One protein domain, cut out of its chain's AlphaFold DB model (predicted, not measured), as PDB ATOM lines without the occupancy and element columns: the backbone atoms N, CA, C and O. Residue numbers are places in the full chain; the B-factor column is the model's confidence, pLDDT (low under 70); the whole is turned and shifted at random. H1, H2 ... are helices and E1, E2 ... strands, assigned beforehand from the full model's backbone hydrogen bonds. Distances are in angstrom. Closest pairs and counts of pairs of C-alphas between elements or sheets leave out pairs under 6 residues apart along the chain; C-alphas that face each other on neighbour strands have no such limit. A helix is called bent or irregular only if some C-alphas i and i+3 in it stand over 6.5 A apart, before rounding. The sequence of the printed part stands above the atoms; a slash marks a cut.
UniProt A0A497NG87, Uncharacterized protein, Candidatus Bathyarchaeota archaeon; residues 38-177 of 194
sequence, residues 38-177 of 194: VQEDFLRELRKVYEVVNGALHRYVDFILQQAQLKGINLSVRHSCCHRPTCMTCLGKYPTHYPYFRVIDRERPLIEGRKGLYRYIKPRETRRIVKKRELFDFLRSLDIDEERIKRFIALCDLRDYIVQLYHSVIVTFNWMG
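This is residues 38 to 177 of the 194 residues of an uncharacterized protein of Candidatus Bathyarchaeota archaeon (UniProt A0A497NG87). A small sheet of three strands, E1, E2 and E5, has the last part of a long helix, H1, over one face, and a second long helix, H3, runs back beside H1 toward one end of the domain. From the other end of the sheet the chain reaches out as a thin arm tipped by a separate hairpin, E3 and E4, and this arm adds much to the length. The printed part has 140 residues with three named helices and five named strands, in the order H1 E1 E2 E3 E4 E5 H2 H3; the larger sheet, E1 - E2 - E5, and the pair E3 - E4 are antiparallel, and the class is mixed. The whole is loose, with a radius of gyration of the C-alphas of 20.8 A and spans of 79 by 34 by 21 A.

In the larger sheet, E2, residues 100 to 106, is the inner strand between E1, residues 75 to 78, and E5, residues 125 to 129. E1 and E2 form a hairpin, with N 76 and O 102 within hydrogen-bond range at 2.9 A. Across E2 and E5, N 103 and O 128 are 2.9 A apart. The sheet is only just strongly twisted, its C-alphas lying up to 4.0 A off the best plane. H1, residues 38 to 70, is on one face, over E1 and along the strands, in two layers, a helix on one face of a sheet; its height is 8.0 A, over a local plane fitted to only just enough C-alphas, 6. H3, residues 146 to 175, is not on the sheet; its residues 152 to 166 touch H1, closest at the C-alphas of Val 53 and Arg 159, 6.5 A, at a shallow tilt of 29 degrees, opposite ways. H2, residues 132 to 141, only grazes the sheet and forms a helical hairpin with H3, the closest C-alphas being Phe 136 and Ile 149, 6.7 A. H2 is irregular, with C-alphas 133 and 136 7.3 A apart. Every O i to N i+4 pair is within hydrogen-bond range in H1 and H3, and 4 of 6 in H2. E3, residues 111 to 114, and E4, residues 117 to 120, form a hairpin with no N and O pair within hydrogen-bond range; E2 and E3 are apart.

H1 begins at C-alpha 38 (-2.052, 35.260, -7.659) and is 48.5 A long. E2 measures 19.0 A and E5 13.2 A. H2 measures 14.9 A. H3 is 43.0 A long and ends at C-alpha 175 (-18.555, 32.245, -7.605).

The C-alphas of Val 38 and Lys 115, the two farthest apart, are 79.4 A apart. The printed part has no cut. The link from E1 to E2, residues 79 to 99, is long; the others are tight. Mean pLDDT of the printed part is 76.7, and it is under 70 at residues 79 to 99 and 106 to 125.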
ATOM      1  N   VAL A  38      -2.286  35.200  -9.115       87.06
ATOM      2  CA  VAL A  38      -2.052  35.260  -7.659       87.06
ATOM      3  C   VAL A  38      -2.734  34.093  -6.937       87.06
ATOM      4  O   VAL A  38      -2.162  33.500  -6.021       87.06
ATOM      5  N   GLN A  39      -3.950  33.737  -7.352       84.50
ATOM      6  CA  GLN A  39      -4.675  32.592  -6.818       84.50
ATOM      7  C   GLN A  39      -3.953  31.281  -7.156       84.50
ATOM      8  O   GLN A  39      -3.793  30.441  -6.274       84.50
ATOM      9  N   GLU A  40      -3.490  31.095  -8.391       81.94
ATOM     10  CA  GLU A  40      -2.739  29.904  -8.806       81.94
ATOM     11  C   GLU A  40      -1.441  29.729  -8.007       81.94
ATOM     12  O   GLU A  40      -1.165  28.623  -7.532       81.94
ATOM     13  N   ASP A  41      -0.691  30.808  -7.779       85.44
ATOM     14  CA  ASP A  41       0.522  30.795  -6.957       85.44
ATOM     15  C   ASP A  41       0.211  30.465  -5.493       85.44
ATOM     16  O   ASP A  41       0.849  29.594  -4.894       85.44
ATOM     17  N   PHE A  42      -0.833  31.071  -4.922       86.12
ATOM     18  CA  PHE A  42      -1.303  30.733  -3.578       86.12
ATOM     19  C   PHE A  42      -1.682  29.249  -3.461       86.12
ATOM     20  O   PHE A  42      -1.282  28.568  -2.513       86.12
ATOM     21  N   LEU A  43      -2.432  28.717  -4.430       82.12
ATOM     22  CA  LEU A  43      -2.844  27.313  -4.450       82.12
ATOM     23  C   LEU A  43      -1.645  26.369  -4.632       82.12
ATOM     24  O   LEU A  43      -1.662  25.259  -4.090       82.12
ATOM     25  N   ARG A  44      -0.603  26.798  -5.356       81.25
ATOM     26  CA  ARG A  44       0.664  26.068  -5.514       81.25
ATOM     27  C   ARG A  44       1.435  25.993  -4.197       81.25
ATOM     28  O   ARG A  44       1.866  24.908  -3.818       81.25
ATOM     29  N   GLU A  45       1.553  27.094  -3.461       84.44
ATOM     30  CA  GLU A  45       2.179  27.082  -2.132       84.44
ATOM     31  C   GLU A  45       1.361  26.266  -1.120       84.44
ATOM     32  O   GLU A  45       1.912  25.467  -0.358       84.44
ATOM     33  N   LEU A  46       0.029  26.373  -1.159       83.38
ATOM     34  CA  LEU A  46      -0.853  25.577  -0.304       83.38
ATOM     35  C   LEU A  46      -0.723  24.069  -0.586       83.38
ATOM     36  O   LEU A  46      -0.795  23.259   0.343       83.38
ATOM     37  N   ARG A  47      -0.471  23.678  -1.846       79.75
ATOM     38  CA  ARG A  47      -0.168  22.286  -2.213       79.75
ATOM     39  C   ARG A  47       1.093  21.774  -1.510       79.75
ATOM     40  O   ARG A  47       1.060  20.658  -1.001       79.75
ATOM     41  N   LYS A  48       2.154  22.578  -1.393       81.94
ATOM     42  CA  LYS A  48       3.377  22.173  -0.672       81.94
ATOM     43  C   LYS A  48       3.096  21.888   0.806       81.94
ATOM     44  O   LYS A  48       3.548  20.881   1.348       81.94
ATOM     45  N   VAL A  49       2.299  22.738   1.462       84.62
ATOM     46  CA  VAL A  49       1.879  22.518   2.861       84.62
ATOM     47  C   VAL A  49       1.107  21.203   2.987       84.62
ATOM     48  O   VAL A  49       1.361  20.409   3.896       84.62
ATOM     49  N   TYR A  50       0.192  20.943   2.051       82.44
ATOM     50  CA  TYR A  50      -0.531  19.678   1.981       82.44
ATOM     51  C   TYR A  50       0.412  18.476   1.811       82.44
ATOM     52  O   TYR A  50       0.259  17.494   2.531       82.44
ATOM     53  N   GLU A  51       1.389  18.542   0.906       78.69
ATOM     54  CA  GLU A  51       2.348  17.458   0.655       78.69
ATOM     55  C   GLU A  51       3.161  17.109   1.902       78.69
ATOM     56  O   GLU A  51       3.325  15.929   2.217       78.69
ATOM     57  N   VAL A  52       3.589  18.111   2.676       85.75
ATOM     58  CA  VAL A  52       4.284  17.902   3.957       85.75
ATOM     59  C   VAL A  52       3.396  17.145   4.949       85.75
ATOM     60  O   VAL A  52       3.829  16.150   5.542       85.75
ATOM     61  N   VAL A  53       2.143  17.580   5.116       86.50
ATOM     62  CA  VAL A  53       1.183  16.934   6.027       86.50
ATOM     63  C   VAL A  53       0.847  15.519   5.555       86.50
ATOM     64  O   VAL A  53       0.835  14.583   6.356       86.50
ATOM     65  N   ASN A  54       0.615  15.335   4.257       81.75
ATOM     66  CA  ASN A  54       0.275  14.044   3.679       81.75
ATOM     67  C   ASN A  54       1.455  13.065   3.772       81.75
ATOM     68  O   ASN A  54       1.266  11.923   4.179       81.75
ATOM     69  N   GLY A  55       2.680  13.515   3.496       81.25
ATOM     70  CA  GLY A  55       3.893  12.717   3.683       81.25
ATOM     71  C   GLY A  55       4.098  12.294   5.141       81.25
ATOM     72  O   GLY A  55       4.469  11.153   5.409       81.25
ATOM     73  N   ALA A  56       3.802  13.176   6.103       88.25
ATOM     74  CA  ALA A  56       3.807  12.810   7.519       88.25
ATOM     75  C   ALA A  56       2.742  11.751   7.847       88.25
ATOM     76  O   ALA A  56       3.048  10.779   8.536       88.25
ATOM     77  N   LEU A  57       1.522  11.897   7.324       87.00
ATOM     78  CA  LEU A  57       0.454  10.912   7.502       87.00
ATOM     79  C   LEU A  57       0.797   9.554   6.890       87.00
ATOM     80  O   LEU A  57       0.533   8.547   7.538       87.00
ATOM     81  N   HIS A  58       1.419   9.511   5.709       84.19
ATOM     82  CA  HIS A  58       1.891   8.262   5.104       84.19
ATOM     83  C   HIS A  58       2.855   7.523   6.035       84.19
ATOM     84  O   HIS A  58       2.618   6.363   6.349       84.19
ATOM     85  N   ARG A  59       3.848   8.223   6.602       88.69
ATOM     86  CA  ARG A  59       4.775   7.623   7.578       88.69
ATOM     87  C   ARG A  59       4.064   7.079   8.821       88.69
ATOM     88  O   ARG A  59       4.424   6.016   9.315       88.69
ATOM     89  N   TYR A  60       3.055   7.790   9.333       90.94
ATOM     90  CA  TYR A  60       2.246   7.282  10.447       90.94
ATOM     91  C   TYR A  60       1.430   6.052  10.052       90.94
ATOM     92  O   TYR A  60       1.339   5.113  10.835       90.94
ATOM     93  N   VAL A  61       0.833   6.052   8.862       89.94
ATOM     94  CA  VAL A  61       0.062   4.919   8.350       89.94
ATOM     95  C   VAL A  61       0.950   3.685   8.208       89.94
ATOM     96  O   VAL A  61       0.566   2.629   8.702       89.94
ATOM     97  N   ASP A  62       2.142   3.824   7.628       89.19
ATOM     98  CA  ASP A  62       3.107   2.726   7.495       89.19
ATOM     99  C   ASP A  62       3.503   2.174   8.867       89.19
ATOM    100  O   ASP A  62       3.474   0.964   9.093       89.19
ATOM    101  N   PHE A  63       3.784   3.060   9.827       93.19
ATOM    102  CA  PHE A  63       4.056   2.672  11.209       93.19
ATOM    103  C   PHE A  63       2.872   1.927  11.855       93.19
ATOM    104  O   PHE A  63       3.070   0.902  12.503       93.19
ATOM    105  N   ILE A  64       1.635   2.395  11.664       93.06
ATOM    106  CA  ILE A  64       0.424   1.749  12.199       93.06
ATOM    107  C   ILE A  64       0.226   0.358  11.582       93.06
ATOM    108  O   ILE A  64      -0.117  -0.585  12.295       93.06
ATOM    109  N   LEU A  65       0.462   0.213  10.275       90.50
ATOM    110  CA  LEU A  65       0.407  -1.079   9.589       90.50
ATOM    111  C   LEU A  65       1.456  -2.052  10.140       90.50
ATOM    112  O   LEU A  65       1.130  -3.210  10.397       90.50
ATOM    113  N   GLN A  66       2.679  -1.580  10.396       93.56
ATOM    114  CA  GLN A  66       3.730  -2.383  11.030       93.56
ATOM    115  C   GLN A  66       3.332  -2.830  12.444       93.56
ATOM    116  O   GLN A  66       3.466  -4.008  12.773       93.56
ATOM    117  N   GLN A  67       2.786  -1.932  13.272       95.12
ATOM    118  CA  GLN A  67       2.313  -2.287  14.619       95.12
ATOM    119  C   GLN A  67       1.168  -3.307  14.578       95.12
ATOM    120  O   GLN A  67       1.164  -4.276  15.337       95.12
ATOM    121  N   ALA A  68       0.227  -3.152  13.645       92.19
ATOM    122  CA  ALA A  68      -0.838  -4.129  13.444       92.19
ATOM    123  C   ALA A  68      -0.298  -5.502  13.027       92.19
ATOM    124  O   ALA A  68      -0.736  -6.518  13.569       92.19
ATOM    125  N   GLN A  69       0.693  -5.539  12.133       92.38
ATOM    126  CA  GLN A  69       1.350  -6.779  11.727       92.38
ATOM    127  C   GLN A  69       2.037  -7.478  12.909       92.38
ATOM    128  O   GLN A  69       1.867  -8.686  13.072       92.38
ATOM    129  N   LEU A  70       2.750  -6.735  13.765       94.25
ATOM    130  CA  LEU A  70       3.380  -7.276  14.980       94.25
ATOM    131  C   LEU A  70       2.354  -7.865  15.962       94.25
ATOM    132  O   LEU A  70       2.633  -8.860  16.628       94.25
ATOM    133  N   LYS A  71       1.147  -7.293  16.013       91.25
ATOM    134  CA  LYS A  71       0.014  -7.799  16.804       91.25
ATOM    135  C   LYS A  71      -0.761  -8.939  16.135       91.25
ATOM    136  O   LYS A  71      -1.724  -9.436  16.716       91.25
ATOM    137  N   GLY A  72      -0.389  -9.347  14.919       89.31
ATOM    138  CA  GLY A  72      -1.120 -10.355  14.147       89.31
ATOM    139  C   GLY A  72      -2.497  -9.889  13.656       89.31
ATOM    140  O   GLY A  72      -3.337 -10.715  13.303       89.31
ATOM    141  N   ILE A  73      -2.746  -8.577  13.632       88.56
ATOM    142  CA  ILE A  73      -3.991  -7.984  13.143       88.56
ATOM    143  C   ILE A  73      -3.846  -7.735  11.644       88.56
ATOM    144  O   ILE A  73      -2.969  -6.994  11.200       88.56
ATOM    145  N   ASN A  74      -4.741  -8.318  10.845       88.56
ATOM    146  CA  ASN A  74      -4.774  -8.069   9.409       88.56
ATOM    147  C   ASN A  74      -5.431  -6.707   9.137       88.56
ATOM    148  O   ASN A  74      -6.658  -6.578   9.082       88.56
ATOM    149  N   LEU A  75      -4.590  -5.685   9.021       88.31
ATOM    150  CA  LEU A  75      -4.982  -4.302   8.802       88.31
ATOM    151  C   LEU A  75      -4.645  -3.872   7.375       88.31
ATOM    152  O   LEU A  75      -3.541  -4.084   6.887       88.31
ATOM    153  N   SER A  76      -5.590  -3.209   6.721       85.06
ATOM    154  CA  SER A  76      -5.388  -2.568   5.421       85.06
ATOM    155  C   SER A  76      -5.863  -1.123   5.478       85.06
ATOM    156  O   SER A  76      -6.753  -0.781   6.260       85.06
ATOM    157  N   VAL A  77      -5.294  -0.257   4.644       80.88
ATOM    158  CA  VAL A  77      -5.758   1.127   4.522       80.88
ATOM    159  C   VAL A  77      -6.613   1.232   3.274       80.88
ATOM    160  O   VAL A  77      -6.198   0.887   2.171       80.88
ATOM    161  N   ARG A  78      -7.843   1.703   3.448       72.44
ATOM    162  CA  ARG A  78      -8.714   2.053   2.338       72.44
ATOM    163  C   ARG A  78      -8.557   3.538   2.057       72.44
ATOM    164  O   ARG A  78      -8.955   4.371   2.870       72.44
ATOM    165  N   HIS A  79      -8.070   3.844   0.866       61.97
ATOM    166  CA  HIS A  79      -8.167   5.173   0.286       61.97
ATOM    167  C   HIS A  79      -9.421   5.244  -0.588       61.97
ATOM    168  O   HIS A  79      -9.740   4.309  -1.322       61.97
ATOM    169  N   SER A  80     -10.163   6.340  -0.489       52.59
ATOM    170  CA  SER A  80     -11.122   6.724  -1.522       52.59
ATOM    171  C   SER A  80     -10.554   7.944  -2.232       52.59
ATOM    172  O   SER A  80     -10.388   8.981  -1.590       52.59
ATOM    173  N   CYS A  81     -10.242   7.809  -3.517       56.88
ATOM    174  CA  CYS A  81     -10.175   8.926  -4.449       56.88
ATOM    175  C   CYS A  81     -11.487   8.911  -5.229       56.88
ATOM    176  O   CYS A  81     -11.868   7.863  -5.752       56.88
ATOM    177  N   CYS A  82     -12.220  10.022  -5.275       57.56
ATOM    178  CA  CYS A  82     -13.421  10.065  -6.107       57.56
ATOM    179  C   CYS A  82     -13.087  10.278  -7.593       57.56
ATOM    180  O   CYS A  82     -13.989  10.060  -8.392       57.56
ATOM    181  N   HIS A  83     -11.864  10.717  -7.954       54.34
ATOM    182  CA  HIS A  83     -11.412  11.107  -9.314       54.34
ATOM    183  C   HIS A  83     -12.394  12.007 -10.093       54.34
ATOM    184  O   HIS A  83     -12.241  12.233 -11.286       54.34
ATOM    185  N   ARG A  84     -13.426  12.535  -9.428       51.44
ATOM    186  CA  ARG A  84     -14.487  13.334 -10.029       51.44
ATOM    187  C   ARG A  84     -14.048  14.790  -9.989       51.44
ATOM    188  O   ARG A  84     -13.936  15.302  -8.874       51.44
ATOM    189  N   PRO A  85     -13.891  15.473 -11.133       41.69
ATOM    190  CA  PRO A  85     -13.468  16.875 -11.185       41.69
ATOM    191  C   PRO A  85     -14.346  17.826 -10.358       41.69
ATOM    192  O   PRO A  85     -13.898  18.859  -9.883       41.69
ATOM    193  N   THR A  86     -15.601  17.445 -10.119       43.03
ATOM    194  CA  THR A  86     -16.604  18.203  -9.352       43.03
ATOM    195  C   THR A  86     -16.739  17.761  -7.896       43.03
ATOM    196  O   THR A  86     -17.640  18.190  -7.176       43.03
ATOM    197  N   CYS A  87     -15.889  16.850  -7.431       54.22
ATOM    198  CA  CYS A  87     -15.997  16.308  -6.090       54.22
ATOM    199  C   CYS A  87     -15.746  17.407  -5.055       54.22
ATOM    200  O   CYS A  87     -14.619  17.847  -4.901       54.22
ATOM    201  N   MET A  88     -16.744  17.809  -4.269       51.06
ATOM    202  CA  MET A  88     -16.553  18.855  -3.244       51.06
ATOM    203  C   MET A  88     -15.534  18.485  -2.150       51.06
ATOM    204  O   MET A  88     -15.171  19.306  -1.314       51.06
ATOM    205  N   THR A  89     -15.087  17.228  -2.138       49.72
ATOM    206  CA  THR A  89     -14.036  16.720  -1.257       49.72
ATOM    207  C   THR A  89     -12.676  16.594  -1.943       49.72
ATOM    208  O   THR A  89     -11.690  16.486  -1.221       49.72
ATOM    209  N   CYS A  90     -12.570  16.601  -3.282       57.19
ATOM    210  CA  CYS A  90     -11.250  16.542  -3.929       57.19
ATOM    211  C   CYS A  90     -11.077  17.199  -5.318       57.19
ATOM    212  O   CYS A  90      -9.982  17.153  -5.875       57.19
ATOM    213  N   LEU A  91     -12.137  17.751  -5.906       53.66
ATOM    214  CA  LEU A  91     -12.225  18.316  -7.261       53.66
ATOM    215  C   LEU A  91     -11.458  17.518  -8.333       53.66
ATOM    216  O   LEU A  91     -10.861  18.080  -9.243       53.66
ATOM    217  N   GLY A  92     -11.415  16.192  -8.191       48.50
ATOM    218  CA  GLY A  92     -10.721  15.272  -9.092       48.50
ATOM    219  C   GLY A  92      -9.196  15.343  -9.027       48.50
ATOM    220  O   GLY A  92      -8.546  14.523  -9.662       48.50
ATOM    221  N   LYS A  93      -8.626  16.263  -8.239       44.66
ATOM    222  CA  LYS A  93      -7.187  16.545  -8.184       44.66
ATOM    223  C   LYS A  93      -6.437  15.772  -7.102       44.66
ATOM    224  O   LYS A  93      -5.221  15.649  -7.214       44.66
ATOM    225  N   TYR A  94      -7.104  15.271  -6.052       52.38
ATOM    226  CA  TYR A  94      -6.383  14.692  -4.904       52.38
ATOM    227  C   TYR A  94      -6.473  13.169  -4.798       52.38
ATOM    228  O   TYR A  94      -7.579  12.624  -4.813       52.38
ATOM    229  N   PRO A  95      -5.333  12.484  -4.572       48.78
ATOM    230  CA  PRO A  95      -5.246  11.026  -4.598       48.78
ATOM    231  C   PRO A  95      -5.914  10.327  -3.404       48.78
ATOM    232  O   PRO A  95      -6.139   9.120  -3.450       48.78
ATOM    233  N   THR A  96      -6.248  11.032  -2.317       48.91
ATOM    234  CA  THR A  96      -6.837  10.402  -1.124       48.91
ATOM    235  C   THR A  96      -7.804  11.341  -0.401       48.91
ATOM    236  O   THR A  96      -7.599  12.548  -0.364       48.91
ATOM    237  N   HIS A  97      -8.871  10.812   0.210       54.34
ATOM    238  CA  HIS A  97      -9.796  11.592   1.056       54.34
ATOM    239  C   HIS A  97      -9.523  11.413   2.551       54.34
ATOM    240  O   HIS A  97      -9.726  12.351   3.308       54.34
ATOM    241  N   TYR A  98      -9.052  10.238   2.977       57.38
ATOM    242  CA  TYR A  98      -8.698   9.903   4.360       57.38
ATOM    243  C   TYR A  98      -8.113   8.477   4.372       57.38
ATOM    244  O   TYR A  98      -8.582   7.654   3.573       57.38
ATOM    245  N   PRO A  99      -7.142   8.118   5.231       61.16
ATOM    246  CA  PRO A  99      -6.839   6.714   5.468       61.16
ATOM    247  C   PRO A  99      -7.927   6.109   6.369       61.16
ATOM    248  O   PRO A  99      -7.978   6.369   7.569       61.16
ATOM    249  N   TYR A 100      -8.821   5.298   5.802       74.06
ATOM    250  CA  TYR A 100      -9.721   4.466   6.603       74.06
ATOM    251  C   TYR A 100      -9.038   3.141   6.904       74.06
ATOM    252  O   TYR A 100      -8.829   2.334   5.998       74.06
ATOM    253  N   PHE A 101      -8.736   2.885   8.172       82.25
ATOM    254  CA  PHE A 101      -8.251   1.573   8.580       82.25
ATOM    255  C   PHE A 101      -9.370   0.543   8.447       82.25
ATOM    256  O   PHE A 101     -10.477   0.722   8.961       82.25
ATOM    257  N   ARG A 102      -9.089  -0.531   7.720       84.44
ATOM    258  CA  ARG A 102      -9.974  -1.668   7.522       84.44
ATOM    259  C   ARG A 102      -9.318  -2.898   8.129       84.44
ATOM    260  O   ARG A 102      -8.313  -3.381   7.613       84.44
ATOM    261  N   VAL A 103      -9.933  -3.401   9.190       83.56
ATOM    262  CA  VAL A 103      -9.573  -4.668   9.826       83.56
ATOM    263  C   VAL A 103     -10.246  -5.801   9.052       83.56
ATOM    264  O   VAL A 103     -11.414  -5.687   8.658       83.56
ATOM    265  N   ILE A 104      -9.491  -6.862   8.789       82.75
ATOM    266  CA  ILE A 104      -9.967  -8.085   8.146       82.75
ATOM    267  C   ILE A 104      -9.889  -9.208   9.175       82.75
ATOM    268  O   ILE A 104      -8.815  -9.740   9.448       82.75
ATOM    269  N   ASP A 105     -11.039  -9.597   9.709       74.12
ATOM    270  CA  ASP A 105     -11.132 -10.725  10.623       74.12
ATOM    271  C   ASP A 105     -11.378 -11.994   9.800       74.12
ATOM    272  O   ASP A 105     -12.365 -12.114   9.062       74.12
ATOM    273  N   ARG A 106     -10.445 -12.945   9.890       65.88
ATOM    274  CA  ARG A 106     -10.595 -14.278   9.299       65.88
ATOM    275  C   ARG A 106     -11.141 -15.223  10.354       65.88
ATOM    276  O   ARG A 106     -10.447 -15.539  11.318       65.88
ATOM    277  N   GLU A 107     -12.363 -15.705  10.150       63.56
ATOM    278  CA  GLU A 107     -12.870 -16.820  10.946       63.56
ATOM    279  C   GLU A 107     -11.981 -18.051  10.723       63.56
ATOM    280  O   GLU A 107     -11.529 -18.323   9.607       63.56
ATOM    281  N   ARG A 108     -11.706 -18.811  11.788       58.84
ATOM    282  CA  ARG A 108     -10.991 -20.082  11.643       58.84
ATOM    283  C   ARG A 108     -11.865 -21.054  10.838       58.84
ATOM    284  O   ARG A 108     -13.079 -21.069  11.041       58.84
ATOM    285  N   PRO A 109     -11.284 -21.871   9.943       57.72
ATOM    286  CA  PRO A 109     -12.046 -22.901   9.249       57.72
ATOM    287  C   PRO A 109     -12.678 -23.845  10.279       57.72
ATOM    288  O   PRO A 109     -11.990 -24.381  11.148       57.72
ATOM    289  N   LEU A 110     -13.993 -24.027  10.191       58.19
ATOM    290  CA  LEU A 110     -14.721 -24.996  11.001       58.19
ATOM    291  C   LEU A 110     -14.590 -26.373  10.351       58.19
ATOM    292  O   LEU A 110     -14.880 -26.538   9.163       58.19
ATOM    293  N   ILE A 111     -14.162 -27.357  11.140       58.53
ATOM    294  CA  ILE A 111     -14.247 -28.773  10.788       58.53
ATOM    295  C   ILE A 111     -15.463 -29.325  11.536       58.53
ATOM    296  O   ILE A 111     -15.367 -29.698  12.703       58.53
ATOM    297  N   GLU A 112     -16.628 -29.333  10.889       56.41
ATOM    298  CA  GLU A 112     -17.798 -30.040  11.416       56.41
ATOM    299  C   GLU A 112     -17.706 -31.520  11.038       56.41
ATOM    300  O   GLU A 112     -17.656 -31.870   9.857       56.41
ATOM    301  N   GLY A 113     -17.682 -32.385  12.054       53.44
ATOM    302  CA  GLY A 113     -17.727 -33.832  11.896       53.44
ATOM    303  C   GLY A 113     -19.000 -34.407  12.511       53.44
ATOM    304  O   GLY A 113     -19.166 -34.410  13.728       53.44
ATOM    305  N   ARG A 114     -19.882 -34.969  11.682       51.91
ATOM    306  CA  ARG A 114     -20.828 -36.009  12.111       51.91
ATOM    307  C   ARG A 114     -20.577 -37.248  11.261       51.91
ATOM    308  O   ARG A 114     -20.660 -37.177  10.042       51.91
ATOM    309  N   LYS A 115     -20.287 -38.375  11.922       53.81
ATOM    310  CA  LYS A 115     -20.158 -39.712  11.313       53.81
ATOM    311  C   LYS A 115     -19.248 -39.759  10.066       53.81
ATOM    312  O   LYS A 115     -19.690 -40.131   8.988       53.81
ATOM    313  N   GLY A 116     -17.974 -39.394  10.214       54.28
ATOM    314  CA  GLY A 116     -16.941 -39.699   9.209       54.28
ATOM    315  C   GLY A 116     -16.897 -38.818   7.952       54.28
ATOM    316  O   GLY A 116     -15.984 -38.992   7.153       54.28
ATOM    317  N   LEU A 117     -17.800 -37.845   7.782       54.59
ATOM    318  CA  LEU A 117     -17.656 -36.793   6.769       54.59
ATOM    319  C   LEU A 117     -17.067 -35.525   7.397       54.59
ATOM    320  O   LEU A 117     -17.713 -34.878   8.217       54.59
ATOM    321  N   TYR A 118     -15.855 -35.161   6.977       56.22
ATOM    322  CA  TYR A 118     -15.246 -33.867   7.277       56.22
ATOM    323  C   TYR A 118     -15.633 -32.874   6.181       56.22
ATOM    324  O   TYR A 118     -15.210 -33.016   5.033       56.22
ATOM    325  N   ARG A 119     -16.437 -31.858   6.509       56.88
ATOM    326  CA  ARG A 119     -16.740 -30.768   5.571       56.88
ATOM    327  C   ARG A 119     -15.829 -29.584   5.872       56.88
ATOM    328  O   ARG A 119     -15.955 -28.961   6.920       56.88
ATOM    329  N   TYR A 120     -14.929 -29.257   4.945       61.97
ATOM    330  CA  TYR A 120     -14.148 -28.025   5.030       61.97
ATOM    331  C   TYR A 120     -15.058 -26.827   4.743       61.97
ATOM    332  O   TYR A 120     -15.513 -26.637   3.610       61.97
ATOM    333  N   ILE A 121     -15.340 -26.018   5.763       64.56
ATOM    334  CA  ILE A 121     -16.041 -24.746   5.588       64.56
ATOM    335  C   ILE A 121     -14.986 -23.675   5.306       64.56
ATOM    336  O   ILE A 121     -14.116 -23.418   6.140       64.56
ATOM    337  N   LYS A 122     -15.051 -23.056   4.117       58.41
ATOM    338  CA  LYS A 122     -14.154 -21.946   3.763       58.41
ATOM    339  C   LYS A 122     -14.274 -20.836   4.822       58.41
ATOM    340  O   LYS A 122     -15.404 -20.439   5.118       58.41
ATOM    341  N   PRO A 123     -13.148 -20.315   5.345       60.59
ATOM    342  CA  PRO A 123     -13.131 -19.150   6.221       60.59
ATOM    343  C   PRO A 123     -13.982 -18.017   5.650       60.59
ATOM    344  O   PRO A 123     -13.807 -17.641   4.486       60.59
ATOM    345  N   ARG A 124     -14.893 -17.459   6.450       61.91
ATOM    346  CA  ARG A 124     -15.553 -16.204   6.089       61.91
ATOM    347  C   ARG A 124     -14.632 -15.057   6.490       61.91
ATOM    348  O   ARG A 124     -14.189 -14.965   7.632       61.91
ATOM    349  N   GLU A 125     -14.317 -14.200   5.526       65.44
ATOM    350  CA  GLU A 125     -13.661 -12.924   5.802       65.44
ATOM    351  C   GLU A 125     -14.733 -11.910   6.183       65.44
ATOM    352  O   GLU A 125     -15.584 -11.558   5.361       65.44
ATOM    353  N   THR A 126     -14.674 -11.406   7.412       74.19
ATOM    354  CA  THR A 126     -15.454 -10.233   7.799       74.19
ATOM    355  C   THR A 126     -14.554  -9.007   7.738       74.19
ATOM    356  O   THR A 126     -13.380  -9.033   8.101       74.19
ATOM    357  N   ARG A 127     -15.074  -7.924   7.156       80.25
ATOM    358  CA  ARG A 127     -14.316  -6.690   6.919       80.25
ATOM    359  C   ARG A 127     -14.988  -5.562   7.673       80.25
ATOM    360  O   ARG A 127     -16.163  -5.283   7.432       80.25
ATOM    361  N   ARG A 128     -14.239  -4.874   8.531       84.19
ATOM    362  CA  ARG A 128     -14.747  -3.756   9.334       84.19
ATOM    363  C   ARG A 128     -13.894  -2.514   9.132       84.19
ATOM    364  O   ARG A 128     -12.673  -2.584   9.138       84.19
ATOM    365  N   ILE A 129     -14.541  -1.362   8.963       84.81
ATOM    366  CA  ILE A 129     -13.860  -0.061   8.953       84.81
ATOM    367  C   ILE A 129     -13.795   0.465  10.387       84.81
ATOM    368  O   ILE A 129     -14.827   0.514  11.059       84.81
ATOM    369  N   VAL A 130     -12.607   0.883  10.822       85.56
ATOM    370  CA  VAL A 130     -12.392   1.559  12.105       85.56
ATOM    371  C   VAL A 130     -13.060   2.932  12.051       85.56
ATOM    372  O   VAL A 130     -12.689   3.793  11.249       85.56
ATOM    373  N   LYS A 131     -14.092   3.143  12.871       84.94
ATOM    374  CA  LYS A 131     -14.824   4.422  12.910       84.94
ATOM    375  C   LYS A 131     -13.993   5.506  13.610       84.94
ATOM    376  O   LYS A 131     -13.230   5.222  14.526       84.94
ATOM    377  N   LYS A 132     -14.222   6.785  13.278       81.38
ATOM    378  CA  LYS A 132     -13.517   7.918  13.925       81.38
ATOM    379  C   LYS A 132     -13.630   7.896  15.459       81.38
ATOM    380  O   LYS A 132     -12.656   8.175  16.142       81.38
ATOM    381  N   ARG A 133     -14.793   7.497  15.992       84.06
ATOM    382  CA  ARG A 133     -15.058   7.402  17.442       84.06
ATOM    383  C   ARG A 133     -14.276   6.306  18.178       84.06
ATOM    384  O   ARG A 133     -14.148   6.392  19.383       84.06
ATOM    385  N   GLU A 134     -13.816   5.280  17.469       88.69
ATOM    386  CA  GLU A 134     -13.083   4.131  18.034       88.69
ATOM    387  C   GLU A 134     -11.611   4.126  17.603       88.69
ATOM    388  O   GLU A 134     -10.854   3.255  18.013       88.69
ATOM    389  N   LEU A 135     -11.196   5.092  16.774       89.50
ATOM    390  CA  LEU A 135      -9.844   5.171  16.227       89.50
ATOM    391  C   LEU A 135      -8.794   5.274  17.332       89.50
ATOM    392  O   LEU A 135      -7.768   4.610  17.257       89.50
ATOM    393  N   PHE A 136      -9.053   6.086  18.355       91.88
ATOM    394  CA  PHE A 136      -8.113   6.278  19.454       91.88
ATOM    395  C   PHE A 136      -7.851   4.967  20.206       91.88
ATOM    396  O   PHE A 136      -6.704   4.550  20.343       91.88
ATOM    397  N   ASP A 137      -8.920   4.286  20.625       93.00
ATOM    398  CA  ASP A 137      -8.826   3.016  21.352       93.00
ATOM    399  C   ASP A 137      -8.250   1.901  20.478       93.00
ATOM    400  O   ASP A 137      -7.447   1.095  20.945       93.00
ATOM    401  N   PHE A 138      -8.599   1.888  19.189       93.31
ATOM    402  CA  PHE A 138      -8.009   0.971  18.224       93.31
ATOM    403  C   PHE A 138      -6.491   1.156  18.137       93.31
ATOM    404  O   PHE A 138      -5.755   0.184  18.282       93.31
ATOM    405  N   LEU A 139      -6.002   2.385  17.964       94.38
ATOM    406  CA  LEU A 139      -4.562   2.651  17.890       94.38
ATOM    407  C   LEU A 139      -3.854   2.332  19.211       94.38
ATOM    408  O   LEU A 139      -2.752   1.790  19.192       94.38
ATOM    409  N   ARG A 140      -4.505   2.578  20.354       95.31
ATOM    410  CA  ARG A 140      -3.985   2.177  21.668       95.31
ATOM    411  C   ARG A 140      -3.866   0.652  21.793       95.31
ATOM    412  O   ARG A 140      -2.898   0.174  22.368       95.31
ATOM    413  N   SER A 141      -4.795  -0.117  21.213       94.38
ATOM    414  CA  SER A 141      -4.720  -1.593  21.184       94.38
ATOM    415  C   SER A 141      -3.543  -2.141  20.360       94.38
ATOM    416  O   SER A 141      -3.169  -3.304  20.512       94.38
ATOM    417  N   LEU A 142      -2.929  -1.294  19.524       94.69
ATOM    418  CA  LEU A 142      -1.714  -1.592  18.765       94.69
ATOM    419  C   LEU A 142      -0.425  -1.209  19.519       94.69
ATOM    420  O   LEU A 142       0.623  -1.122  18.894       94.69
ATOM    421  N   ASP A 143      -0.493  -0.951  20.830       95.25
ATOM    422  CA  ASP A 143       0.618  -0.482  21.682       95.25
ATOM    423  C   ASP A 143       1.257   0.846  21.225       95.25
ATOM    424  O   ASP A 143       2.420   1.133  21.511       95.25
ATOM    425  N   ILE A 144       0.504   1.693  20.520       94.62
ATOM    426  CA  ILE A 144       0.985   3.020  20.124       94.62
ATOM    427  C   ILE A 144       0.830   3.982  21.305       94.62
ATOM    428  O   ILE A 144      -0.232   4.053  21.927       94.62
ATOM    429  N   ASP A 145       1.883   4.747  21.604       95.81
ATOM    430  CA  ASP A 145       1.852   5.721  22.692       95.81
ATOM    431  C   ASP A 145       0.843   6.850  22.439       95.81
ATOM    432  O   ASP A 145       0.564   7.257  21.307       95.81
ATOM    433  N   GLU A 146       0.288   7.372  23.531       94.75
ATOM    434  CA  GLU A 146      -0.813   8.329  23.482       94.75
ATOM    435  C   GLU A 146      -0.458   9.623  22.735       94.75
ATOM    436  O   GLU A 146      -1.287  10.176  22.008       94.75
ATOM    437  N   GLU A 147       0.780  10.093  22.876       95.38
ATOM    438  CA  GLU A 147       1.253  11.313  22.227       95.38
ATOM    439  C   GLU A 147       1.349  11.135  20.708       95.38
ATOM    440  O   GLU A 147       0.909  12.006  19.951       95.38
ATOM    441  N   ARG A 148       1.836   9.985  20.229       94.88
ATOM    442  CA  ARG A 148       1.805   9.642  18.800       94.88
ATOM    443  C   ARG A 148       0.386   9.524  18.263       94.88
ATOM    444  O   ARG A 148       0.126  10.035  17.173       94.88
ATOM    445  N   ILE A 149      -0.535   8.910  19.011       93.31
ATOM    446  CA  ILE A 149      -1.949   8.811  18.608       93.31
ATOM    447  C   ILE A 149      -2.550  10.210  18.442       93.31
ATOM    448  O   ILE A 149      -3.141  10.512  17.402       93.31
ATOM    449  N   LYS A 150      -2.364  11.091  19.433       93.06
ATOM    450  CA  LYS A 150      -2.849  12.478  19.378       93.06
ATOM    451  C   LYS A 150      -2.268  13.234  18.187       93.06
ATOM    452  O   LYS A 150      -3.019  13.893  17.472       93.06
ATOM    453  N   ARG A 151      -0.962  13.105  17.926       93.75
ATOM    454  CA  ARG A 151      -0.303  13.726  16.762       93.75
ATOM    455  C   ARG A 151      -0.869  13.219  15.440       93.75
ATOM    456  O   ARG A 151      -1.136  14.024  14.554       93.75
ATOM    457  N   PHE A 152      -1.092  11.913  15.309       91.31
ATOM    458  CA  PHE A 152      -1.697  11.330  14.113       91.31
ATOM    459  C   PHE A 152      -3.117  11.859  13.866       91.31
ATOM    460  O   PHE A 152      -3.447  12.249  12.745       91.31
ATOM    461  N   ILE A 153      -3.948  11.926  14.910       89.19
ATOM    462  CA  ILE A 153      -5.311  12.469  14.813       89.19
ATOM    463  C   ILE A 153      -5.275  13.960  14.458       89.19
ATOM    464  O   ILE A 153      -6.013  14.392  13.575       89.19
ATOM    465  N   ALA A 154      -4.380  14.732  15.079       88.94
ATOM    466  CA  ALA A 154      -4.206  16.148  14.771       88.94
ATOM    467  C   ALA A 154      -3.759  16.375  13.318       88.94
ATOM    468  O   ALA A 154      -4.265  17.285  12.668       88.94
ATOM    469  N   LEU A 155      -2.867  15.536  12.779       87.44
ATOM    470  CA  LEU A 155      -2.472  15.582  11.367       87.44
ATOM    471  C   LEU A 155      -3.642  15.250  10.432       87.44
ATOM    472  O   LEU A 155      -3.796  15.907   9.403       87.44
ATOM    473  N   CYS A 156      -4.477  14.268  10.787       84.25
ATOM    474  CA  CYS A 156      -5.686  13.953  10.027       84.25
ATOM    475  C   CYS A 156      -6.637  15.157   9.977       84.25
ATOM    476  O   CYS A 156      -7.070  15.552   8.897       84.25
ATOM    477  N   ASP A 157      -6.921  15.768  11.130       82.62
ATOM    478  CA  ASP A 157      -7.793  16.942  11.207       82.62
ATOM    479  C   ASP A 157      -7.175  18.151  10.473       82.62
ATOM    480  O   ASP A 157      -7.874  18.852   9.744       82.62
ATOM    481  N   LEU A 158      -5.862  18.384  10.600       84.69
ATOM    482  CA  LEU A 158      -5.150  19.456   9.891       84.69
ATOM    483  C   LEU A 158      -5.247  19.291   8.372       84.69
ATOM    484  O   LEU A 158      -5.526  20.258   7.664       84.69
ATOM    485  N   ARG A 159      -5.053  18.068   7.870       81.81
ATOM    486  CA  ARG A 159      -5.230  17.752   6.452       81.81
ATOM    487  C   ARG A 159      -6.645  18.077   5.988       81.81
ATOM    488  O   ARG A 159      -6.798  18.725   4.955       81.81
ATOM    489  N   ASP A 160      -7.662  17.673   6.748       77.00
ATOM    490  CA  ASP A 160      -9.057  17.975   6.421       77.00
ATOM    491  C   ASP A 160      -9.299  19.492   6.348       77.00
ATOM    492  O   ASP A 160      -9.979  19.959   5.434       77.00
ATOM    493  N   TYR A 161      -8.701  20.280   7.248       79.69
ATOM    494  CA  TYR A 161      -8.798  21.742   7.207       79.69
ATOM    495  C   TYR A 161      -8.090  22.366   6.006       79.69
ATOM    496  O   TYR A 161      -8.662  23.253   5.377       79.69
ATOM    497  N   ILE A 162      -6.882  21.909   5.661       80.06
ATOM    498  CA  ILE A 162      -6.145  22.393   4.481       80.06
ATOM    499  C   ILE A 162      -6.966  22.145   3.212       80.06
ATOM    500  O   ILE A 162      -7.127  23.042   2.388       80.06
ATOM    501  N   VAL A 163      -7.537  20.945   3.084       76.56
ATOM    502  CA  VAL A 163      -8.379  20.564   1.944       76.56
ATOM    503  C   VAL A 163      -9.660  21.406   1.899       76.56
ATOM    504  O   VAL A 163     -10.035  21.908   0.840       76.56
ATOM    505  N   GLN A 164     -10.323  21.614   3.041       75.88
ATOM    506  CA  GLN A 164     -11.511  22.472   3.117       75.88
ATOM    507  C   GLN A 164     -11.203  23.928   2.762       75.88
ATOM    508  O   GLN A 164     -11.983  24.547   2.042       75.88
ATOM    509  N   LEU A 165     -10.073  24.468   3.227       78.75
ATOM    510  CA  LEU A 165      -9.631  25.819   2.897       78.75
ATOM    511  C   LEU A 165      -9.368  25.955   1.396       78.75
ATOM    512  O   LEU A 165      -9.889  26.880   0.779       78.75
ATOM    513  N   TYR A 166      -8.625  25.010   0.812       78.31
ATOM    514  CA  TYR A 166      -8.334  24.982  -0.621       78.31
ATOM    515  C   TYR A 166      -9.622  25.045  -1.452       78.31
ATOM    516  O   TYR A 166      -9.773  25.915  -2.309       78.31
ATOM    517  N   HIS A 167     -10.595  24.173  -1.160       74.69
ATOM    518  CA  HIS A 167     -11.872  24.182  -1.876       74.69
ATOM    519  C   HIS A 167     -12.668  25.453  -1.627       74.69
ATOM    520  O   HIS A 167     -13.259  25.992  -2.558       74.69
ATOM    521  N   SER A 168     -12.667  25.948  -0.389       77.06
ATOM    522  CA  SER A 168     -13.424  27.145  -0.050       77.06
ATOM    523  C   SER A 168     -12.935  28.353  -0.834       77.06
ATOM    524  O   SER A 168     -13.746  29.113  -1.355       77.06
ATOM    525  N   VAL A 169     -11.619  28.494  -0.961       80.25
ATOM    526  CA  VAL A 169     -10.967  29.554  -1.730       80.25
ATOM    527  C   VAL A 169     -11.345  29.476  -3.210       80.25
ATOM    528  O   VAL A 169     -11.806  30.467  -3.771       80.25
ATOM    529  N   ILE A 170     -11.213  28.302  -3.834       77.62
ATOM    530  CA  ILE A 170     -11.527  28.128  -5.261       77.62
ATOM    531  C   ILE A 170     -12.998  28.401  -5.544       77.62
ATOM    532  O   ILE A 170     -13.320  29.183  -6.435       77.62
ATOM    533  N   VAL A 171     -13.894  27.764  -4.789       76.75
ATOM    534  CA  VAL A 171     -15.338  27.872  -5.021       76.75
ATOM    535  C   VAL A 171     -15.806  29.311  -4.806       76.75
ATOM    536  O   VAL A 171     -16.591  29.816  -5.599       76.75
ATOM    537  N   THR A 172     -15.283  29.999  -3.787       80.38
ATOM    538  CA  THR A 172     -15.648  31.396  -3.508       80.38
ATOM    539  C   THR A 172     -15.201  32.333  -4.620       80.38
ATOM    540  O   THR A 172     -16.011  33.114  -5.110       80.38
ATOM    541  N   PHE A 173     -13.940  32.257  -5.049       81.19
ATOM    542  CA  PHE A 173     -13.443  33.158  -6.089       81.19
ATOM    543  C   PHE A 173     -14.029  32.851  -7.466       81.19
ATOM    544  O   PHE A 173     -14.272  33.775  -8.242       81.19
ATOM    545  N   ASN A 174     -14.356  31.587  -7.740       76.69
ATOM    546  CA  ASN A 174     -15.099  31.237  -8.940       76.69
ATOM    547  C   ASN A 174     -16.531  31.776  -8.911       76.69
ATOM    548  O   ASN A 174     -16.968  32.380  -9.885       76.69
ATOM    549  N   TRP A 175     -17.230  31.649  -7.781       77.31
ATOM    550  CA  TRP A 175     -18.555  32.245  -7.605       77.31
ATOM    551  C   TRP A 175     -18.536  33.780  -7.736       77.31
ATOM    552  O   TRP A 175     -19.472  34.358  -8.278       77.31
ATOM    553  N   MET A 176     -17.452  34.438  -7.305       78.00
ATOM    554  CA  MET A 176     -17.235  35.883  -7.482       78.00
ATOM    555  C   MET A 176     -16.854  36.288  -8.917       78.00
ATOM    556  O   MET A 176     -16.600  37.464  -9.165       78.00
ATOM    557  N   GLY A 177     -16.736  35.342  -9.854       74.62
ATOM    558  CA  GLY A 177     -16.277  35.613 -11.217       74.62
ATOM    559  C   GLY A 177     -14.826  36.100 -11.308       74.62
ATOM    560  O   GLY A 177     -14.421  36.559 -12.367       74.62
TER     561      GLY A 177